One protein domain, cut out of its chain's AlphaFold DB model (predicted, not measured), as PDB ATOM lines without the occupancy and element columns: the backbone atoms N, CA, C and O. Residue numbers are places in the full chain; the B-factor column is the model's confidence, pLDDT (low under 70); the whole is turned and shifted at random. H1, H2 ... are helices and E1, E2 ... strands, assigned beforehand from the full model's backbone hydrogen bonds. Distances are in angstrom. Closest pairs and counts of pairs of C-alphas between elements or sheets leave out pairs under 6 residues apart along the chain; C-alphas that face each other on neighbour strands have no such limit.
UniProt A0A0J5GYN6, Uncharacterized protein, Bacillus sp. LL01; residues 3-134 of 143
ATOM      1  N   GLN A   3     -31.733 -53.318  22.207       94.88
ATOM      2  CA  GLN A   3     -32.426 -53.034  20.960       94.88
ATOM      3  C   GLN A   3     -32.621 -51.528  20.816       94.88
ATOM      4  O   GLN A   3     -33.361 -50.916  21.572       94.88
ATOM      5  N   TYR A   4     -31.989 -50.958  19.796       95.44
ATOM      6  CA  TYR A   4     -32.115 -49.555  19.445       95.44
ATOM      7  C   TYR A   4     -32.936 -49.403  18.168       95.44
ATOM      8  O   TYR A   4     -32.589 -49.961  17.122       95.44
ATOM      9  N   MET A   5     -33.992 -48.608  18.254       95.75
ATOM     10  CA  MET A   5     -34.697 -48.025  17.122       95.75
ATOM     11  C   MET A   5     -34.060 -46.667  16.841       95.75
ATOM     12  O   MET A   5     -33.935 -45.830  17.733       95.75
ATOM     13  N   ILE A   6     -33.568 -46.472  15.623       96.62
ATOM     14  CA  ILE A   6     -32.800 -45.286  15.244       96.62
ATOM     15  C   ILE A   6     -33.557 -44.556  14.146       96.62
ATOM     16  O   ILE A   6     -33.772 -45.106  13.066       96.62
ATOM     17  N   TYR A   7     -33.918 -43.310  14.416       96.38
ATOM     18  CA  TYR A   7     -34.673 -42.455  13.509       96.38
ATOM     19  C   TYR A   7     -33.803 -41.293  13.048       96.38
ATOM     20  O   TYR A   7     -32.956 -40.807  13.801       96.38
ATOM     21  N   LEU A   8     -34.007 -40.848  11.809       96.44
ATOM     22  CA  LEU A   8     -33.410 -39.614  11.316       96.44
ATOM     23  C   LEU A   8     -34.424 -38.489  11.515       96.44
ATOM     24  O   LEU A   8     -35.505 -38.522  10.927       96.44
ATOM     25  N   ILE A   9     -34.099 -37.545  12.395       96.25
ATOM     26  CA  ILE A   9     -35.005 -36.463  12.780       96.25
ATOM     27  C   ILE A   9     -34.809 -35.279  11.834       96.25
ATOM     28  O   ILE A   9     -33.681 -34.967  11.450       96.25
ATOM     29  N   GLU A  10     -35.911 -34.634  11.466       96.06
ATOM     30  CA  GLU A  10     -35.915 -33.387  10.699       96.06
ATOM     31  C   GLU A  10     -35.070 -32.313  11.427       96.06
ATOM     32  O   GLU A  10     -35.036 -32.260  12.659       96.06
ATOM     33  N   GLU A  11     -34.320 -31.495  10.687       93.56
ATOM     34  CA  GLU A  11     -33.301 -30.597  11.235       93.56
ATOM     35  C   GLU A  11     -33.878 -29.524  12.172       93.56
ATOM     36  O   GLU A  11     -33.297 -29.256  13.232       93.56
ATOM     37  N   GLU A  12     -34.997 -28.896  11.813       92.81
ATOM     38  CA  GLU A  12     -35.658 -27.887  12.644       92.81
ATOM     39  C   GLU A  12     -36.178 -28.515  13.936       92.81
ATOM     40  O   GLU A  12     -35.963 -27.968  15.024       92.81
ATOM     41  N   VAL A  13     -36.767 -29.709  13.837       94.50
ATOM     42  CA  VAL A  13     -37.220 -30.481  15.001       94.50
ATOM     43  C   VAL A  13     -36.035 -30.856  15.891       94.50
ATOM     44  O   VAL A  13     -36.057 -30.609  17.095       94.50
ATOM     45  N   ALA A  14     -34.960 -31.399  15.323       93.44
ATOM     46  CA  ALA A  14     -33.786 -31.814  16.081       93.44
ATOM     47  C   ALA A  14     -33.139 -30.639  16.827       93.44
ATOM     48  O   ALA A  14     -32.751 -30.775  17.988       93.44
ATOM     49  N   LYS A  15     -33.064 -29.461  16.196       91.19
ATOM     50  CA  LYS A  15     -32.580 -28.234  16.843       91.19
ATOM     51  C   LYS A  15     -33.521 -27.752  17.942       91.19
ATOM     52  O   LYS A  15     -33.035 -27.371  19.003       91.19
ATOM     53  N   HIS A  16     -34.833 -27.776  17.708       91.50
ATOM     54  CA  HIS A  16     -35.832 -27.326  18.679       91.50
ATOM     55  C   HIS A  16     -35.872 -28.209  19.934       91.50
ATOM     56  O   HIS A  16     -35.994 -27.704  21.047       91.50
ATOM     57  N   TYR A  17     -35.742 -29.526  19.762       89.62
ATOM     58  CA  TYR A  17     -35.794 -30.504  20.852       89.62
ATOM     59  C   TYR A  17     -34.412 -30.902  21.392       89.62
ATOM     60  O   TYR A  17     -34.321 -31.764  22.266       89.62
ATOM     61  N   SER A  18     -33.333 -30.269  20.928       84.88
ATOM     62  CA  SER A  18     -32.003 -30.439  21.517       84.88
ATOM     63  C   SER A  18     -31.991 -29.912  22.958       84.88
ATOM     64  O   SER A  18     -32.307 -28.749  23.204       84.88
ATOM     65  N   GLY A  19     -31.623 -30.763  23.917       83.06
ATOM     66  CA  GLY A  19     -31.739 -30.494  25.354       83.06
ATOM     67  C   GLY A  19     -33.123 -30.794  25.946       83.06
ATOM     68  O   GLY A  19     -33.328 -30.592  27.142       83.06
ATOM     69  N   ASN A  20     -34.075 -31.269  25.136       87.50
ATOM     70  CA  ASN A  20     -35.378 -31.769  25.577       87.50
ATOM     71  C   ASN A  20     -35.773 -33.048  24.820       87.50
ATOM     72  O   ASN A  20     -36.916 -33.230  24.389       87.50
ATOM     73  N   GLU A  21     -34.806 -33.949  24.661       87.69
ATOM     74  CA  GLU A  21     -34.949 -35.211  23.935       87.69
ATOM     75  C   GLU A  21     -36.001 -36.128  24.566       87.69
ATOM     76  O   GLU A  21     -36.573 -36.971  23.877       87.69
ATOM     77  N   LEU A  22     -36.308 -35.929  25.853       89.12
ATOM     78  CA  LEU A  22     -37.335 -36.672  26.577       89.12
ATOM     79  C   LEU A  22     -38.703 -36.612  25.880       89.12
ATOM     80  O   LEU A  22     -39.405 -37.619  25.848       89.12
ATOM     81  N   LYS A  23     -39.079 -35.468  25.290       91.06
ATOM     82  CA  LYS A  23     -40.355 -35.336  24.564       91.06
ATOM     83  C   LYS A  23     -40.386 -36.178  23.292       91.06
ATOM     84  O   LYS A  23     -41.395 -36.816  23.010       91.06
ATOM     85  N   LEU A  24     -39.279 -36.201  22.546       92.06
ATOM     86  CA  LEU A  24     -39.154 -37.066  21.372       92.06
ATOM     87  C   LEU A  24     -39.193 -38.533  21.799       92.06
ATOM     88  O   LEU A  24     -39.953 -39.309  21.234       92.06
ATOM     89  N   PHE A  25     -38.447 -38.900  22.842       91.19
ATOM     90  CA  PHE A  25     -38.477 -40.250  23.397       91.19
ATOM     91  C   PHE A  25     -39.902 -40.696  23.759       91.19
ATOM     92  O   PHE A  25     -40.316 -41.780  23.358       91.19
ATOM     93  N   GLN A  26     -40.673 -39.848  24.447       91.44
ATOM     94  CA  GLN A  26     -42.070 -40.131  24.791       91.44
ATOM     95  C   GLN A  26     -42.946 -40.332  23.549       91.44
ATOM     96  O   GLN A  26     -43.722 -41.283  23.518       91.44
ATOM     97  N   LEU A  27     -42.789 -39.493  22.519       92.25
ATOM     98  CA  LEU A  27     -43.518 -39.633  21.255       92.25
ATOM     99  C   LEU A  27     -43.245 -40.994  20.593       92.25
ATOM    100  O   LEU A  27     -44.177 -41.694  20.207       92.25
ATOM    101  N   PHE A  28     -41.976 -41.391  20.485       91.62
ATOM    102  CA  PHE A  28     -41.612 -42.676  19.882       91.62
ATOM    103  C   PHE A  28     -42.040 -43.868  20.743       91.62
ATOM    104  O   PHE A  28     -42.479 -44.879  20.206       91.62
ATOM    105  N   GLN A  29     -41.990 -43.741  22.071       88.69
ATOM    106  CA  GLN A  29     -42.495 -44.771  22.975       88.69
ATOM    107  C   GLN A  29     -44.011 -44.968  22.812       88.69
ATOM    108  O   GLN A  29     -44.481 -46.101  22.795       88.69
ATOM    109  N   GLN A  30     -44.773 -43.882  22.657       88.81
ATOM    110  CA  GLN A  30     -46.211 -43.940  22.374       88.81
ATOM    111  C   GLN A  30     -46.503 -44.526  20.990       88.81
ATOM    112  O   GLN A  30     -47.495 -45.223  20.819       88.81
ATOM    113  N   TYR A  31     -45.645 -44.263  20.003       88.25
ATOM    114  CA  TYR A  31     -45.788 -44.821  18.659       88.25
ATOM    115  C   TYR A  31     -45.625 -46.345  18.626       88.25
ATOM    116  O   TYR A  31     -46.300 -47.017  17.851       88.25
ATOM    117  N   GLU A  32     -44.759 -46.890  19.482       82.69
ATOM    118  CA  GLU A  32     -44.584 -48.338  19.641       82.69
ATOM    119  C   GLU A  32     -45.741 -49.009  20.402       82.69
ATOM    120  O   GLU A  32     -45.859 -50.232  20.370       82.69
ATOM    121  N   GLN A  33     -46.605 -48.233  21.066       81.94
ATOM    122  CA  GLN A  33     -47.782 -48.737  21.770       81.94
ATOM    123  C   GLN A  33     -49.013 -48.760  20.844       81.94
ATOM    124  O   GLN A  33     -49.281 -47.825  20.084       81.94
ATOM    125  N   GLU A  34     -49.794 -49.838  20.921       67.00
ATOM    126  CA  GLU A  34     -51.065 -49.977  20.204       67.00
ATOM    127  C   GLU A  34     -52.194 -49.315  21.009       67.00
ATOM    128  O   GLU A  34     -52.924 -49.961  21.754       67.00
ATOM    129  N   GLU A  35     -52.309 -47.995  20.877       72.00
ATOM    130  CA  GLU A  35     -53.286 -47.163  21.594       72.00
ATOM    131  C   GLU A  35     -54.302 -46.525  20.620       72.00
ATOM    132  O   GLU A  35     -54.009 -46.352  19.431       72.00
ATOM    133  N   PRO A  36     -55.497 -46.101  21.078       77.19
ATOM    134  CA  PRO A  36     -56.569 -45.595  20.211       77.19
ATOM    135  C   PRO A  36     -56.203 -44.318  19.430       77.19
ATOM    136  O   PRO A  36     -56.897 -43.955  18.481       77.19
ATOM    137  N   LEU A  37     -55.104 -43.645  19.787       81.94
ATOM    138  CA  LEU A  37     -54.585 -42.451  19.109       81.94
ATOM    139  C   LEU A  37     -53.444 -42.747  18.120       81.94
ATOM    140  O   LEU A  37     -52.812 -41.810  17.621       81.94
ATOM    141  N   HIS A  38     -53.186 -44.019  17.798       87.19
ATOM    142  CA  HIS A  38     -52.052 -44.432  16.967       87.19
ATOM    143  C   HIS A  38     -51.974 -43.686  15.623       87.19
ATOM    144  O   HIS A  38     -50.889 -43.309  15.192       87.19
ATOM    145  N   ALA A  39     -53.108 -43.379  14.980       88.19
ATOM    146  CA  ALA A  39     -53.122 -42.639  13.714       88.19
ATOM    147  C   ALA A  39     -52.542 -41.215  13.831       88.19
ATOM    148  O   ALA A  39     -51.792 -40.782  12.956       88.19
ATOM    149  N   ILE A  40     -52.859 -40.496  14.913       91.06
ATOM    150  CA  ILE A  40     -52.356 -39.135  15.160       91.06
ATOM    151  C   ILE A  40     -50.873 -39.193  15.526       91.06
ATOM    152  O   ILE A  40     -50.071 -38.431  14.988       91.06
ATOM    153  N   ILE A  41     -50.494 -40.133  16.394       91.69
ATOM    154  CA  ILE A  41     -49.095 -40.332  16.796       91.69
ATOM    155  C   ILE A  41     -48.241 -40.691  15.577       91.69
ATOM    156  O   ILE A  41     -47.166 -40.129  15.386       91.69
ATOM    157  N   LYS A  42     -48.743 -41.559  14.693       91.38
ATOM    158  CA  LYS A  42     -48.082 -41.896  13.430       91.38
ATOM    159  C   LYS A  42     -47.854 -40.662  12.561       91.38
ATOM    160  O   LYS A  42     -46.762 -40.509  12.032       91.38
ATOM    161  N   GLN A  43     -48.841 -39.772  12.428       93.06
ATOM    162  CA  GLN A  43     -48.668 -38.523  11.675       93.06
ATOM    163  C   GLN A  43     -47.597 -37.619  12.296       93.06
ATOM    164  O   GLN A  43     -46.802 -37.032  11.569       93.06
ATOM    165  N   GLN A  44     -47.541 -37.533  13.627       93.75
ATOM    166  CA  GLN A  44     -46.496 -36.784  14.325       93.75
ATOM    167  C   GLN A  44     -45.116 -37.398  14.081       93.75
ATOM    168  O   GLN A  44     -44.187 -36.672  13.743       93.75
ATOM    169  N   VAL A  45     -44.985 -38.725  14.180       93.44
ATOM    170  CA  VAL A  45     -43.741 -39.444  13.865       93.44
ATOM    171  C   VAL A  45     -43.333 -39.236  12.406       93.44
ATOM    172  O   VAL A  45     -42.173 -38.940  12.127       93.44
ATOM    173  N   ASP A  46     -44.277 -39.333  11.471       93.62
ATOM    174  CA  ASP A  46     -44.034 -39.098  10.046       93.62
ATOM    175  C   ASP A  46     -43.611 -37.648   9.757       93.62
ATOM    176  O   ASP A  46     -42.838 -37.433   8.827       93.62
ATOM    177  N   TYR A  47     -44.080 -36.677  10.545       95.00
ATOM    178  CA  TYR A  47     -43.691 -35.269  10.437       95.00
ATOM    179  C   TYR A  47     -42.292 -34.999  11.004       95.00
ATOM    180  O   TYR A  47     -41.511 -34.269  10.403       95.00
ATOM    181  N   VAL A  48     -41.957 -35.575  12.165       95.62
ATOM    182  CA  VAL A  48     -40.664 -35.321  12.826       95.62
ATOM    183  C   VAL A  48     -39.511 -36.129  12.232       95.62
ATOM    184  O   VAL A  48     -38.354 -35.818  12.508       95.62
ATOM    185  N   THR A  49     -39.800 -37.175  11.457       96.00
ATOM    186  CA  THR A  49     -38.783 -38.039  10.846       96.00
ATOM    187  C   THR A  49     -38.659 -37.804   9.350       96.00
ATOM    188  O   THR A  49     -39.643 -37.613   8.640       96.00
ATOM    189  N   ILE A  50     -37.432 -37.906   8.849       96.19
ATOM    190  CA  ILE A  50     -37.157 -37.954   7.414       96.19
ATOM    191  C   ILE A  50     -36.734 -39.371   6.998       96.19
ATOM    192  O   ILE A  50     -36.227 -40.134   7.827       96.19
ATOM    193  N   PRO A  51     -36.942 -39.762   5.725       95.31
ATOM    194  CA  PRO A  51     -36.538 -41.077   5.244       95.31
ATOM    195  C   PRO A  51     -35.039 -41.326   5.417       95.31
ATOM    196  O   PRO A  51     -34.202 -40.442   5.225       95.31
ATOM    197  N   ILE A  52     -34.694 -42.571   5.725       95.38
ATOM    198  CA  ILE A  52     -33.311 -43.018   5.808       95.38
ATOM    199  C   ILE A  52     -32.715 -43.017   4.392       95.38
ATOM    200  O   ILE A  52     -33.315 -43.602   3.485       95.38
ATOM    201  N   PRO A  53     -31.506 -42.462   4.176       93.12
ATOM    202  CA  PRO A  53     -30.773 -42.629   2.924       93.12
ATOM    203  C   PRO A  53     -30.242 -44.071   2.829       93.12
ATOM    204  O   PRO A  53     -29.056 -44.340   3.032       93.12
ATOM    205  N   THR A  54     -31.140 -45.024   2.561       93.25
ATOM    206  CA  THR A  54     -30.881 -46.467   2.665       93.25
ATOM    207  C   THR A  54     -29.748 -46.913   1.752       93.25
ATOM    208  O   THR A  54     -28.859 -47.634   2.199       93.25
ATOM    209  N   PHE A  55     -29.732 -46.458   0.499       93.12
ATOM    210  CA  PHE A  55     -28.710 -46.838  -0.475       93.12
ATOM    211  C   PHE A  55     -27.305 -46.313  -0.108       93.12
ATOM    212  O   PHE A  55     -26.399 -47.143   0.011       93.12
ATOM    213  N   PRO A  56     -27.095 -45.007   0.169       93.69
ATOM    214  CA  PRO A  56     -25.807 -44.516   0.666       93.69
ATOM    215  C   PRO A  56     -25.342 -45.216   1.950       93.69
ATOM    216  O   PRO A  56     -24.177 -45.600   2.066       93.69
ATOM    217  N   LEU A  57     -26.259 -45.455   2.894       95.19
ATOM    218  CA  LEU A  57     -25.944 -46.145   4.145       95.19
ATOM    219  C   LEU A  57     -25.499 -47.596   3.900       95.19
ATOM    220  O   LEU A  57     -24.500 -48.028   4.475       95.19
ATOM    221  N   GLN A  58     -26.196 -48.335   3.031       94.62
ATOM    222  CA  GLN A  58     -25.828 -49.697   2.623       94.62
ATOM    223  C   GLN A  58     -24.422 -49.740   2.016       94.62
ATOM    224  O   GLN A  58     -23.598 -50.553   2.436       94.62
ATOM    225  N   GLN A  59     -24.127 -48.835   1.076       94.25
ATOM    226  CA  GLN A  59     -22.810 -48.748   0.441       94.25
ATOM    227  C   GLN A  59     -21.703 -48.433   1.453       94.25
ATOM    228  O   GLN A  59     -20.642 -49.059   1.425       94.25
ATOM    229  N   SER A  60     -21.953 -47.496   2.369       94.75
ATOM    230  CA  SER A  60     -21.017 -47.122   3.432       94.75
ATOM    231  C   SER A  60     -20.718 -48.300   4.364       94.75
ATOM    232  O   SER A  60     -19.552 -48.632   4.598       94.75
ATOM    233  N   LEU A  61     -21.759 -48.997   4.835       95.94
ATOM    234  CA  LEU A  61     -21.621 -50.188   5.677       95.94
ATOM    235  C   LEU A  61     -20.824 -51.283   4.972       95.94
ATOM    236  O   LEU A  61     -19.888 -51.826   5.552       95.94
ATOM    237  N   GLU A  62     -21.158 -51.598   3.724       94.62
ATOM    238  CA  GLU A  62     -20.464 -52.640   2.976       94.62
ATOM    239  C   GLU A  62     -18.999 -52.280   2.715       94.62
ATOM    240  O   GLU A  62     -18.117 -53.097   2.972       94.62
ATOM    241  N   SER A  63     -18.717 -51.047   2.293       94.38
ATOM    242  CA  SER A  63     -17.350 -50.583   2.036       94.38
ATOM    243  C   SER A  63     -16.456 -50.694   3.277       94.38
ATOM    244  O   SER A  63     -15.318 -51.159   3.180       94.38
ATOM    245  N   ILE A  64     -16.985 -50.330   4.450       94.62
ATOM    246  CA  ILE A  64     -16.242 -50.311   5.720       94.62
ATOM    247  C   ILE A  64     -16.144 -51.709   6.354       94.62
ATOM    248  O   ILE A  64     -15.141 -52.023   7.001       94.62
ATOM    249  N   LEU A  65     -17.176 -52.547   6.212       95.00
ATOM    250  CA  LEU A  65     -17.296 -53.811   6.950       95.00
ATOM    251  C   LEU A  65     -16.924 -55.055   6.140       95.00
ATOM    252  O   LEU A  65     -16.625 -56.069   6.761       95.00
ATOM    253  N   LYS A  66     -16.881 -55.003   4.799       92.56
ATOM    254  CA  LYS A  66     -16.634 -56.185   3.941       92.56
ATOM    255  C   LYS A  66     -15.395 -57.002   4.316       92.56
ATOM    256  O   LYS A  66     -15.406 -58.216   4.168       92.56
ATOM    257  N   ASN A  67     -14.355 -56.342   4.824       91.25
ATOM    258  CA  ASN A  67     -13.087 -56.976   5.195       91.25
ATOM    259  C   ASN A  67     -12.967 -57.247   6.705       91.25
ATOM    260  O   ASN A  67     -11.913 -57.678   7.167       91.25
ATOM    261  N   LYS A  68     -14.001 -56.954   7.505       91.06
ATOM    262  CA  LYS A  68     -13.986 -57.246   8.940       91.06
ATOM    263  C   LYS A  68     -14.364 -58.702   9.184       91.06
ATOM    264  O   LYS A  68     -15.354 -59.202   8.657       91.06
ATOM    265  N   GLN A  69     -13.597 -59.360  10.046       89.75
ATOM    266  CA  GLN A  69     -13.889 -60.717  10.490       89.75
ATOM    267  C   GLN A  69     -15.284 -60.799  11.129       89.75
ATOM    268  O   GLN A  69     -15.694 -59.895  11.860       89.75
ATOM    269  N   GLY A  70     -16.012 -61.876  10.820       92.00
ATOM    270  CA  GLY A  70     -17.348 -62.129  11.366       92.00
ATOM    271  C   GLY A  70     -18.460 -61.247  10.790       92.00
ATOM    272  O   GLY A  70     -19.600 -61.331  11.248       92.00
ATOM    273  N   TYR A  71     -18.164 -60.412   9.789       96.50
ATOM    274  CA  TYR A  71     -19.180 -59.648   9.078       96.50
ATOM    275  C   TYR A  71     -19.963 -60.532   8.099       96.50
ATOM    276  O   TYR A  71     -19.391 -61.283   7.309       96.50
ATOM    277  N   LYS A  72     -21.291 -60.414   8.137       95.44
ATOM    278  CA  LYS A  72     -22.229 -61.074   7.225       95.44
ATOM    279  C   LYS A  72     -23.286 -60.070   6.779       95.44
ATOM    280  O   LYS A  72     -23.788 -59.289   7.591       95.44
ATOM    281  N   ARG A  73     -23.667 -60.120   5.504       94.50
ATOM    282  CA  ARG A  73     -24.750 -59.310   4.933       94.50
ATOM    283  C   ARG A  73     -25.792 -60.213   4.288       94.50
ATOM    284  O   ARG A  73     -25.435 -61.118   3.541       94.50
ATOM    285  N   VAL A  74     -27.065 -59.927   4.545       94.12
ATOM    286  CA  VAL A  74     -28.206 -60.531   3.849       94.12
ATOM    287  C   VAL A  74     -29.191 -59.415   3.515       94.12
ATOM    288  O   VAL A  74     -29.824 -58.860   4.410       94.12
ATOM    289  N   ALA A  75     -29.301 -59.060   2.232       92.12
ATOM    290  CA  ALA A  75     -30.137 -57.952   1.759       92.12
ATOM    291  C   ALA A  75     -29.896 -56.646   2.556       92.12
ATOM    292  O   ALA A  75     -28.788 -56.108   2.537       92.12
ATOM    293  N   TYR A  76     -30.918 -56.162   3.273       94.00
ATOM    294  CA  TYR A  76     -30.873 -54.943   4.089       94.00
ATOM    295  C   TYR A  76     -30.432 -55.174   5.545       94.00
ATOM    296  O   TYR A  76     -30.602 -54.303   6.404       94.00
ATOM    297  N   GLN A  77     -29.877 -56.351   5.840       96.75
ATOM    298  CA  GLN A  77     -29.398 -56.729   7.164       96.75
ATOM    299  C   GLN A  77     -27.885 -56.927   7.173       96.75
ATOM    300  O   GLN A  77     -27.323 -57.657   6.356       96.75
ATOM    301  N   HIS A  78     -27.239 -56.309   8.155       97.44
ATOM    302  CA  HIS A  78     -25.809 -56.396   8.414       97.44
ATOM    303  C   HIS A  78     -25.605 -57.006   9.793       97.44
ATOM    304  O   HIS A  78     -26.237 -56.582  10.758       97.44
ATOM    305  N   ARG A  79     -24.718 -57.988   9.909       97.06
ATOM    306  CA  ARG A  79     -24.407 -58.666  11.166       97.06
ATOM    307  C   ARG A  79     -22.902 -58.705  11.371       97.06
ATOM    308  O   ARG A  79     -22.162 -58.943  10.423       97.06
ATOM    309  N   ILE A  80     -22.469 -58.470  12.601       96.00
ATOM    310  CA  ILE A  80     -21.086 -58.635  13.048       96.00
ATOM    311  C   ILE A  80     -21.115 -59.630  14.202       96.00
ATOM    312  O   ILE A  80     -21.833 -59.415  15.179       96.00
ATOM    313  N   GLU A  81     -20.346 -60.705  14.074       94.56
ATOM    314  CA  GLU A  81     -20.131 -61.713  15.114       94.56
ATOM    315  C   GLU A  81     -18.676 -61.658  15.582       94.56
ATOM    316  O   GLU A  81     -17.751 -61.735  14.774       94.56
ATOM    317  N   ARG A  82     -18.478 -61.513  16.889       91.19
ATOM    318  CA  ARG A  82     -17.195 -61.618  17.589       91.19
ATOM    319  C   ARG A  82     -17.298 -62.715  18.645       91.19
ATOM    320  O   ARG A  82     -18.387 -63.220  18.906       91.19
ATOM    321  N   GLU A  83     -16.172 -63.057  19.262       89.06
ATOM    322  CA  GLU A  83     -16.113 -64.071  20.322       89.06
ATOM    323  C   GLU A  83     -17.026 -63.736  21.513       89.06
ATOM    324  O   GLU A  83     -17.679 -64.619  22.060       89.06
ATOM    325  N   ASP A  84     -17.120 -62.455  21.879       91.75
ATOM    326  CA  ASP A  84     -17.804 -61.972  23.083       91.75
ATOM    327  C   ASP A  84     -19.072 -61.148  22.798       91.75
ATOM    328  O   ASP A  84     -19.769 -60.723  23.723       91.75
ATOM    329  N   SER A  85     -19.354 -60.852  21.527       93.88
ATOM    330  CA  SER A  85     -20.388 -59.893  21.145       93.88
ATOM    331  C   SER A  85     -20.956 -60.154  19.760       93.88
ATOM    332  O   SER A  85     -20.294 -60.618  18.835       93.88
ATOM    333  N   THR A  86     -22.239 -59.856  19.595       95.69
ATOM    334  CA  THR A  86     -22.916 -59.923  18.299       95.69
ATOM    335  C   THR A  86     -23.819 -58.717  18.156       95.69
ATOM    336  O   THR A  86     -24.537 -58.357  19.089       95.69
ATOM    337  N   ALA A  87     -23.807 -58.100  16.978       97.12
ATOM    338  CA  ALA A  87     -24.717 -57.020  16.635       97.12
ATOM    339  C   ALA A  87     -25.313 -57.240  15.245       97.12
ATOM    340  O   ALA A  87     -24.642 -57.713  14.327       97.12
ATOM    341  N   LYS A  88     -26.586 -56.879  15.093       97.88
ATOM    342  CA  LYS A  88     -27.332 -56.941  13.838       97.88
ATOM    343  C   LYS A  88     -28.039 -55.615  13.605       97.88
ATOM    344  O   LYS A  88     -28.860 -55.214  14.424       97.88
ATOM    345  N   LEU A  89     -27.765 -54.994  12.467       98.12
ATOM    346  CA  LEU A  89     -28.438 -53.806  11.966       98.12
ATOM    347  C   LEU A  89     -29.392 -54.205  10.836       98.12
ATOM    348  O   LEU A  89     -28.972 -54.832   9.867       98.12
ATOM    349  N   SER A  90     -30.665 -53.839  10.954       97.94
ATOM    350  CA  SER A  90     -31.670 -53.947   9.889       97.94
ATOM    351  C   SER A  90     -32.058 -52.547   9.429       97.94
ATOM    352  O   SER A  90     -32.336 -51.685  10.263       97.94
ATOM    353  N   ILE A  91     -32.049 -52.325   8.119       97.25
ATOM    354  CA  ILE A  91     -32.314 -51.020   7.513       97.25
ATOM    355  C   ILE A  91     -33.723 -51.025   6.919       97.25
ATOM    356  O   ILE A  91     -34.020 -51.855   6.062       97.25
ATOM    357  N   PHE A  92     -34.559 -50.087   7.360       95.69
ATOM    358  CA  PHE A  92     -35.884 -49.817   6.807       95.69
ATOM    359  C   PHE A  92     -35.925 -48.395   6.237       95.69
ATOM    360  O   PHE A  92     -35.016 -47.596   6.459       95.69
ATOM    361  N   GLU A  93     -36.988 -48.064   5.505       93.31
ATOM    362  CA  GLU A  93     -37.140 -46.739   4.885       93.31
ATOM    363  C   GLU A  93     -37.257 -45.606   5.912       93.31
ATOM    364  O   GLU A  93     -36.755 -44.511   5.681       93.31
ATOM    365  N   LYS A  94     -37.905 -45.866   7.053       92.81
ATOM    366  CA  LYS A  94     -38.206 -44.851   8.077       92.81
ATOM    367  C   LYS A  94     -37.310 -44.915   9.313       92.81
ATOM    368  O   LYS A  94     -37.223 -43.940  10.050       92.81
ATOM    369  N   TYR A  95     -36.658 -46.048   9.555       95.50
ATOM    370  CA  TYR A  95     -35.845 -46.249  10.750       95.50
ATOM    371  C   TYR A  95     -34.800 -47.345  10.545       95.50
ATOM    372  O   TYR A  95     -34.865 -48.147   9.611       95.50
ATOM    373  N   LEU A  96     -33.839 -47.409  11.459       97.31
ATOM    374  CA  LEU A  96     -32.906 -48.520  11.589       97.31
ATOM    375  C   LEU A  96     -33.212 -49.285  12.868       97.31
ATOM    376  O   LEU A  96     -33.533 -48.689  13.891       97.31
ATOM    377  N   LYS A  97     -33.051 -50.604  12.828       97.38
ATOM    378  CA  LYS A  97     -33.160 -51.460  14.009       97.38
ATOM    379  C   LYS A  97     -31.821 -52.116  14.294       97.38
ATOM    380  O   LYS A  97     -31.366 -52.945  13.506       97.38
ATOM    381  N   LEU A  98     -31.207 -51.772  15.418       97.50
ATOM    382  CA  LEU A  98     -29.942 -52.336  15.877       97.50
ATOM    383  C   LEU A  98     -30.182 -53.210  17.106       97.50
ATOM    384  O   LEU A  98     -30.590 -52.723  18.151       97.50
ATOM    385  N   THR A  99     -29.912 -54.504  16.993       96.81
ATOM    386  CA  THR A  99     -29.984 -55.451  18.116       96.81
ATOM    387  C   THR A  99     -28.597 -55.955  18.459       96.81
ATOM    388  O   THR A  99     -27.853 -56.313  17.542       96.81
ATOM    389  N   SER A 100     -28.265 -56.054  19.742       95.25
ATOM    390  CA  SER A 100     -26.957 -56.542  20.177       95.25
ATOM    391  C   SER A 100     -27.003 -57.381  21.459       95.25
ATOM    392  O   SER A 100     -27.884 -57.249  22.319       95.25
ATOM    393  N   THR A 101     -26.001 -58.240  21.610       94.69
ATOM    394  CA  THR A 101     -25.755 -59.085  22.785       94.69
ATOM    395  C   THR A 101     -24.258 -59.119  23.089       94.69
ATOM    396  O   THR A 101     -23.449 -58.961  22.176       94.69
ATOM    397  N   GLY A 102     -23.889 -59.336  24.354       93.00
ATOM    398  CA  GLY A 102     -22.487 -59.349  24.779       93.00
ATOM    399  C   GLY A 102     -21.927 -57.951  25.047       93.00
ATOM    400  O   GLY A 102     -22.653 -57.079  25.532       93.00
ATOM    401  N   SER A 103     -20.651 -57.720  24.734       91.69
ATOM    402  CA  SER A 103     -19.996 -56.417  24.935       91.69
ATOM    403  C   SER A 103     -20.573 -55.294  24.049       91.69
ATOM    404  O   SER A 103     -21.412 -55.517  23.172       91.69
ATOM    405  N   PHE A 104     -20.194 -54.041  24.327       90.00
ATOM    406  CA  PHE A 104     -20.651 -52.841  23.596       90.00
ATOM    407  C   PHE A 104     -19.917 -52.623  22.260       90.00
ATOM    408  O   PHE A 104     -20.304 -51.762  21.472       90.00
ATOM    409  N   GLU A 105     -18.870 -53.396  21.973       90.38
ATOM    410  CA  GLU A 105     -18.000 -53.139  20.824       90.38
ATOM    411  C   GLU A 105     -18.713 -53.332  19.483       90.38
ATOM    412  O   GLU A 105     -18.585 -52.502  18.580       90.38
ATOM    413  N   ALA A 106     -19.492 -54.409  19.347       91.44
ATOM    414  CA  ALA A 106     -20.157 -54.736  18.090       91.44
ATOM    415  C   ALA A 106     -21.213 -53.686  17.692       91.44
ATOM    416  O   ALA A 106     -21.326 -53.344  16.515       91.44
ATOM    417  N   GLU A 107     -21.966 -53.141  18.656       93.50
ATOM    418  CA  GLU A 107     -22.950 -52.081  18.389       93.50
ATOM    419  C   GLU A 107     -22.299 -50.716  18.150       93.50
ATOM    420  O   GLU A 107     -22.748 -49.971  17.276       93.50
ATOM    421  N   ALA A 108     -21.192 -50.420  18.842       93.19
ATOM    422  CA  ALA A 108     -20.437 -49.187  18.642       93.19
ATOM    423  C   ALA A 108     -19.954 -49.039  17.191       93.19
ATOM    424  O   ALA A 108     -20.037 -47.951  16.629       93.19
ATOM    425  N   ILE A 109     -19.539 -50.132  16.537       94.06
ATOM    426  CA  ILE A 109     -19.140 -50.109  15.118       94.06
ATOM    427  C   ILE A 109     -20.271 -49.585  14.226       94.06
ATOM    428  O   ILE A 109     -20.019 -48.785  13.325       94.06
ATOM    429  N   PHE A 110     -21.514 -50.014  14.465       96.12
ATOM    430  CA  PHE A 110     -22.654 -49.543  13.683       96.12
ATOM    431  C   PHE A 110     -22.957 -48.073  13.968       96.12
ATOM    432  O   PHE A 110     -23.099 -47.300  13.020       96.12
ATOM    433  N   PHE A 111     -22.982 -47.660  15.239       95.25
ATOM    434  CA  PHE A 111     -23.186 -46.254  15.600       95.25
ATOM    435  C   PHE A 111     -22.137 -45.334  14.964       95.25
ATOM    436  O   PHE A 111     -22.490 -44.285  14.427       95.25
ATOM    437  N   GLU A 112     -20.872 -45.753  14.929       93.94
ATOM    438  CA  GLU A 112     -19.774 -45.010  14.307       93.94
ATOM    439  C   GLU A 112     -19.943 -44.796  12.797       93.94
ATOM    440  O   GLU A 112     -19.497 -43.778  12.262       93.94
ATOM    441  N   ILE A 113     -20.575 -45.738  12.096       94.62
ATOM    442  CA  ILE A 113     -20.845 -45.623  10.657       94.62
ATOM    443  C   ILE A 113     -22.092 -44.768  10.419       94.62
ATOM    444  O   ILE A 113     -22.060 -43.858   9.585       94.62
ATOM    445  N   ILE A 114     -23.166 -45.019  11.176       95.44
ATOM    446  CA  ILE A 114     -24.450 -44.313  11.057       95.44
ATOM    447  C   ILE A 114     -24.265 -42.825  11.355       95.44
ATOM    448  O   ILE A 114     -24.691 -41.986  10.562       95.44
ATOM    449  N   ARG A 115     -23.548 -42.479  12.433       92.69
ATOM    450  CA  ARG A 115     -23.329 -41.080  12.836       92.69
ATOM    451  C   ARG A 115     -22.599 -40.249  11.782       92.69
ATOM    452  O   ARG A 115     -22.625 -39.034  11.857       92.69
ATOM    453  N   LYS A 116     -21.905 -40.878  10.827       91.56
ATOM    454  CA  LYS A 116     -21.197 -40.183   9.740       91.56
ATOM    455  C   LYS A 116     -22.075 -39.934   8.512       91.56
ATOM    456  O   LYS A 116     -21.637 -39.204   7.632       91.56
ATOM    457  N   GLN A 117     -23.260 -40.543   8.426       89.50
ATOM    458  CA  GLN A 117     -24.131 -40.415   7.251       89.50
ATOM    459  C   GLN A 117     -24.943 -39.121   7.255       89.50
ATOM    460  O   GLN A 117     -25.102 -38.502   6.210       89.50
ATOM    461  N   ALA A 118     -25.456 -38.720   8.415       88.00
ATOM    462  CA  ALA A 118     -26.219 -37.492   8.569       88.00
ATOM    463  C   ALA A 118     -26.136 -36.993  10.019       88.00
ATOM    464  O   ALA A 118     -26.017 -37.813  10.941       88.00
ATOM    465  N   PRO A 119     -26.220 -35.671  10.239       85.00
ATOM    466  CA  PRO A 119     -26.541 -35.143  11.555       85.00
ATOM    467  C   PRO A 119     -27.983 -35.539  11.928       85.00
ATOM    468  O   PRO A 119     -28.794 -35.814  11.052       85.00
ATOM    469  N   TYR A 120     -28.309 -35.564  13.223       94.44
ATOM    470  CA  TYR A 120     -29.684 -35.760  13.735       94.44
ATOM    471  C   TYR A 120     -30.246 -37.191  13.732       94.44
ATOM    472  O   TYR A 120     -31.457 -37.388  13.820       94.44
ATOM    473  N   PHE A 121     -29.387 -38.213  13.731       95.81
ATOM    474  CA  PHE A 121     -29.833 -39.548  14.135       95.81
ATOM    475  C   PHE A 121     -30.095 -39.608  15.642       95.81
ATOM    476  O   PHE A 121     -29.189 -39.345  16.440       95.81
ATOM    477  N   LEU A 122     -31.304 -40.014  16.018       95.31
ATOM    478  CA  LEU A 122     -31.723 -40.272  17.392       95.31
ATOM    479  C   LEU A 122     -31.874 -41.781  17.592       95.31
ATOM    480  O   LEU A 122     -32.668 -42.417  16.902       95.31
ATOM    481  N   ALA A 123     -31.116 -42.353  18.526       95.44
ATOM    482  CA  ALA A 123     -31.252 -43.752  18.921       95.44
ATOM    483  C   ALA A 123     -32.096 -43.865  20.191       95.44
ATOM    484  O   ALA A 123     -31.899 -43.097  21.133       95.44
ATOM    485  N   ILE A 124     -33.011 -44.832  20.210       93.81
ATOM    486  CA  ILE A 124     -33.978 -45.059  21.283       93.81
ATOM    487  C   ILE A 124     -34.022 -46.548  21.611       93.81
ATOM    488  O   ILE A 124     -34.247 -47.375  20.736       93.81
ATOM    489  N   ASP A 125     -33.820 -46.880  22.877       91.75
ATOM    490  CA  ASP A 125     -34.029 -48.203  23.454       91.75
ATOM    491  C   ASP A 125     -35.171 -48.081  24.470       91.75
ATOM    492  O   ASP A 125     -35.010 -47.509  25.555       91.75
ATOM    493  N   ALA A 126     -36.354 -48.546  24.059       82.62
ATOM    494  CA  ALA A 126     -37.582 -48.437  24.838       82.62
ATOM    495  C   ALA A 126     -37.525 -49.283  26.122       82.62
ATOM    496  O   ALA A 126     -37.969 -48.821  27.175       82.62
ATOM    497  N   ASP A 127     -36.909 -50.467  26.058       84.38
ATOM    498  CA  ASP A 127     -36.821 -51.413  27.176       84.38
ATOM    499  C   ASP A 127     -35.991 -50.842  28.334       84.38
ATOM    500  O   ASP A 127     -36.376 -50.915  29.502       84.38
ATOM    501  N   SER A 128     -34.846 -50.235  28.014       85.06
ATOM    502  CA  SER A 128     -33.931 -49.653  29.002       85.06
ATOM    503  C   SER A 128     -34.140 -48.156  29.241       85.06
ATOM    504  O   SER A 128     -33.421 -47.564  30.048       85.06
ATOM    505  N   LYS A 129     -35.116 -47.538  28.560       86.56
ATOM    506  CA  LYS A 129     -35.386 -46.088  28.576       86.56
ATOM    507  C   LYS A 129     -34.146 -45.246  28.268       86.56
ATOM    508  O   LYS A 129     -33.953 -44.167  28.831       86.56
ATOM    509  N   ARG A 130     -33.280 -45.748  27.385       88.62
ATOM    510  CA  ARG A 130     -32.067 -45.049  26.950       88.62
ATOM    511  C   ARG A 130     -32.329 -44.391  25.612       88.62
ATOM    512  O   ARG A 130     -32.808 -45.028  24.683       88.62
ATOM    513  N   TYR A 131     -31.962 -43.128  25.497       92.31
ATOM    514  CA  TYR A 131     -32.063 -42.393  24.248       92.31
ATOM    515  C   TYR A 131     -30.903 -41.417  24.115       92.31
ATOM    516  O   TYR A 131     -30.300 -41.007  25.109       92.31
ATOM    517  N   GLY A 132     -30.571 -41.060  22.881       91.25
ATOM    518  CA  GLY A 132     -29.541 -40.066  22.631       91.25
ATOM    519  C   GLY A 132     -29.253 -39.849  21.158       91.25
ATOM    520  O   GLY A 132     -29.416 -40.742  20.322       91.25
ATOM    521  N   TRP A 133     -28.802 -38.639  20.851       94.12
ATOM    522  CA  TRP A 133     -28.289 -38.308  19.533       94.12
ATOM    523  C   TRP A 133     -26.979 -39.053  19.271       94.12
ATOM    524  O   TRP A 133     -26.081 -39.057  20.114       94.12
ATOM    525  N   LEU A 134     -26.828 -39.625  18.078       92.50
ATOM    526  CA  LEU A 134     -25.568 -40.262  17.669       92.50
ATOM    527  C   LEU A 134     -24.447 -39.246  17.403       92.50
ATOM    528  O   LEU A 134     -23.266 -39.599  17.382       92.50
TER     529      LEU A 134
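What this domain is: This is residues 3 to 134 of the 143 residues of an uncharacterized protein of Bacillus sp. LL01 (UniProt A0A0J5GYN6). One twisted sheet of seven strands reaches from one end of the long axis, at E2, to the domain's middle, where E1 and E6 lie; H4 and H5 cover one face of its E2 to E5 part. At the other end H2 packs across E6 and E7, H3 folds back on H2 as a helical hairpin, and the short H1 lies near H3. The printed part has 132 residues, with five named helices and seven named strands in the order E1 H1 H2 H3 H4 E2 E3 E4 E5 H5 E6 E7; the class is mixed, helices and strands. The sheet's order is E2 E3 E4 E5 E1 E6 E7, antiparallel throughout. The whole is compact, with a radius of gyration of the C-alphas of 15.1 A, but elongated in outline, with spans of 44 by 27 by 27 A.

How they stand to each other: E1, residues 3 to 8, is an inner strand between E5, residues 96 to 102, and E6, residues 121 to 125. It is antiparallel to E5 at 151 degrees, with N 4 and O 98 2.8 A apart, and to E6 at 155 degrees, with N 5 and O 124 2.8 A apart, both within hydrogen-bond range. H1, residues 11 to 16, is only just not on the sheet, with 4 pairs of C-alphas within 10 A. H2, residues 21 to 31, is on the sheet at a height of 9.5 A, over E6 and, only just, with 3 C-alphas, over E7, residues 130 to 133. It runs across the strands, at 64 degrees to E6 on the local plane; its closest C-alphas to E7 are those of Phe 25 and Tyr 131, 6.8 A apart. H3, residues 38 to 48, is not on the sheet; it touches H2 in a helical hairpin, at a steep tilt of 40 degrees, opposite ways, the closest C-alphas being those of Tyr 31 and Ile 41, 5.9 A. H1 and H3 are close but not clearly touching, with the closest C-alphas, of Val 13 and Val 48, 6.3 A apart. H4, residues 54 to 65, is on the sheet at a height of 9.6 A and runs along the strands, at 19 degrees to E3, residues 77 to 81, on the local plane. E2, residues 71 to 74, E3, E4, residues 85 to 91, and E5 form a meander, each strand the antiparallel neighbour of the one before; N 72 and O 79, N 78 and O 89, and N 88 and O 99 are within hydrogen-bond range at 2.9, 2.8 and 2.8 A. H5, residues 105 to 114, is on the same face as H4, its closest C-alphas to E4 being Ala 106 and Ala 87, 5.3 A. H4, with residues 57 to 61 alone, only just touches H5, with 3 pairs of C-alphas within 8 A, the closest being Leu 61 and Ile 113, 6.8 A. E5, H5 and E6 make a split strand-helix-strand unit, two strands running the same way with E1 between them, and its crossover is right-handed. E6 and E7 form a hairpin, with N 125 and O 130 2.8 A apart. In H1, H2, H3 and H4 every O i to N i+4 pair is within hydrogen-bond range; in H5, 5 of 6 are.

Where its parts are: E1 begins at C-alpha 3, (-32.426, -53.034, 20.960). The longest strands by residues are E4, 20.2 A from first to last C-alpha, and E5, 20.0 A. H4 measures 16.0 A, H2 15.4 A, H3 15.2 A and H5 14.7 A; H4 begins at C-alpha 54, (-30.881, -46.467, 2.665). E7 ends at C-alpha 133, (-28.289, -38.308, 19.533).

The domain as a whole: The C-alphas farthest apart, of Pro 36 and Asn 67, are 47.4 A apart. The printed part has no cut, and no link is long. Mean pLDDT of the printed part is 92.3; residue 34 alone is under 70.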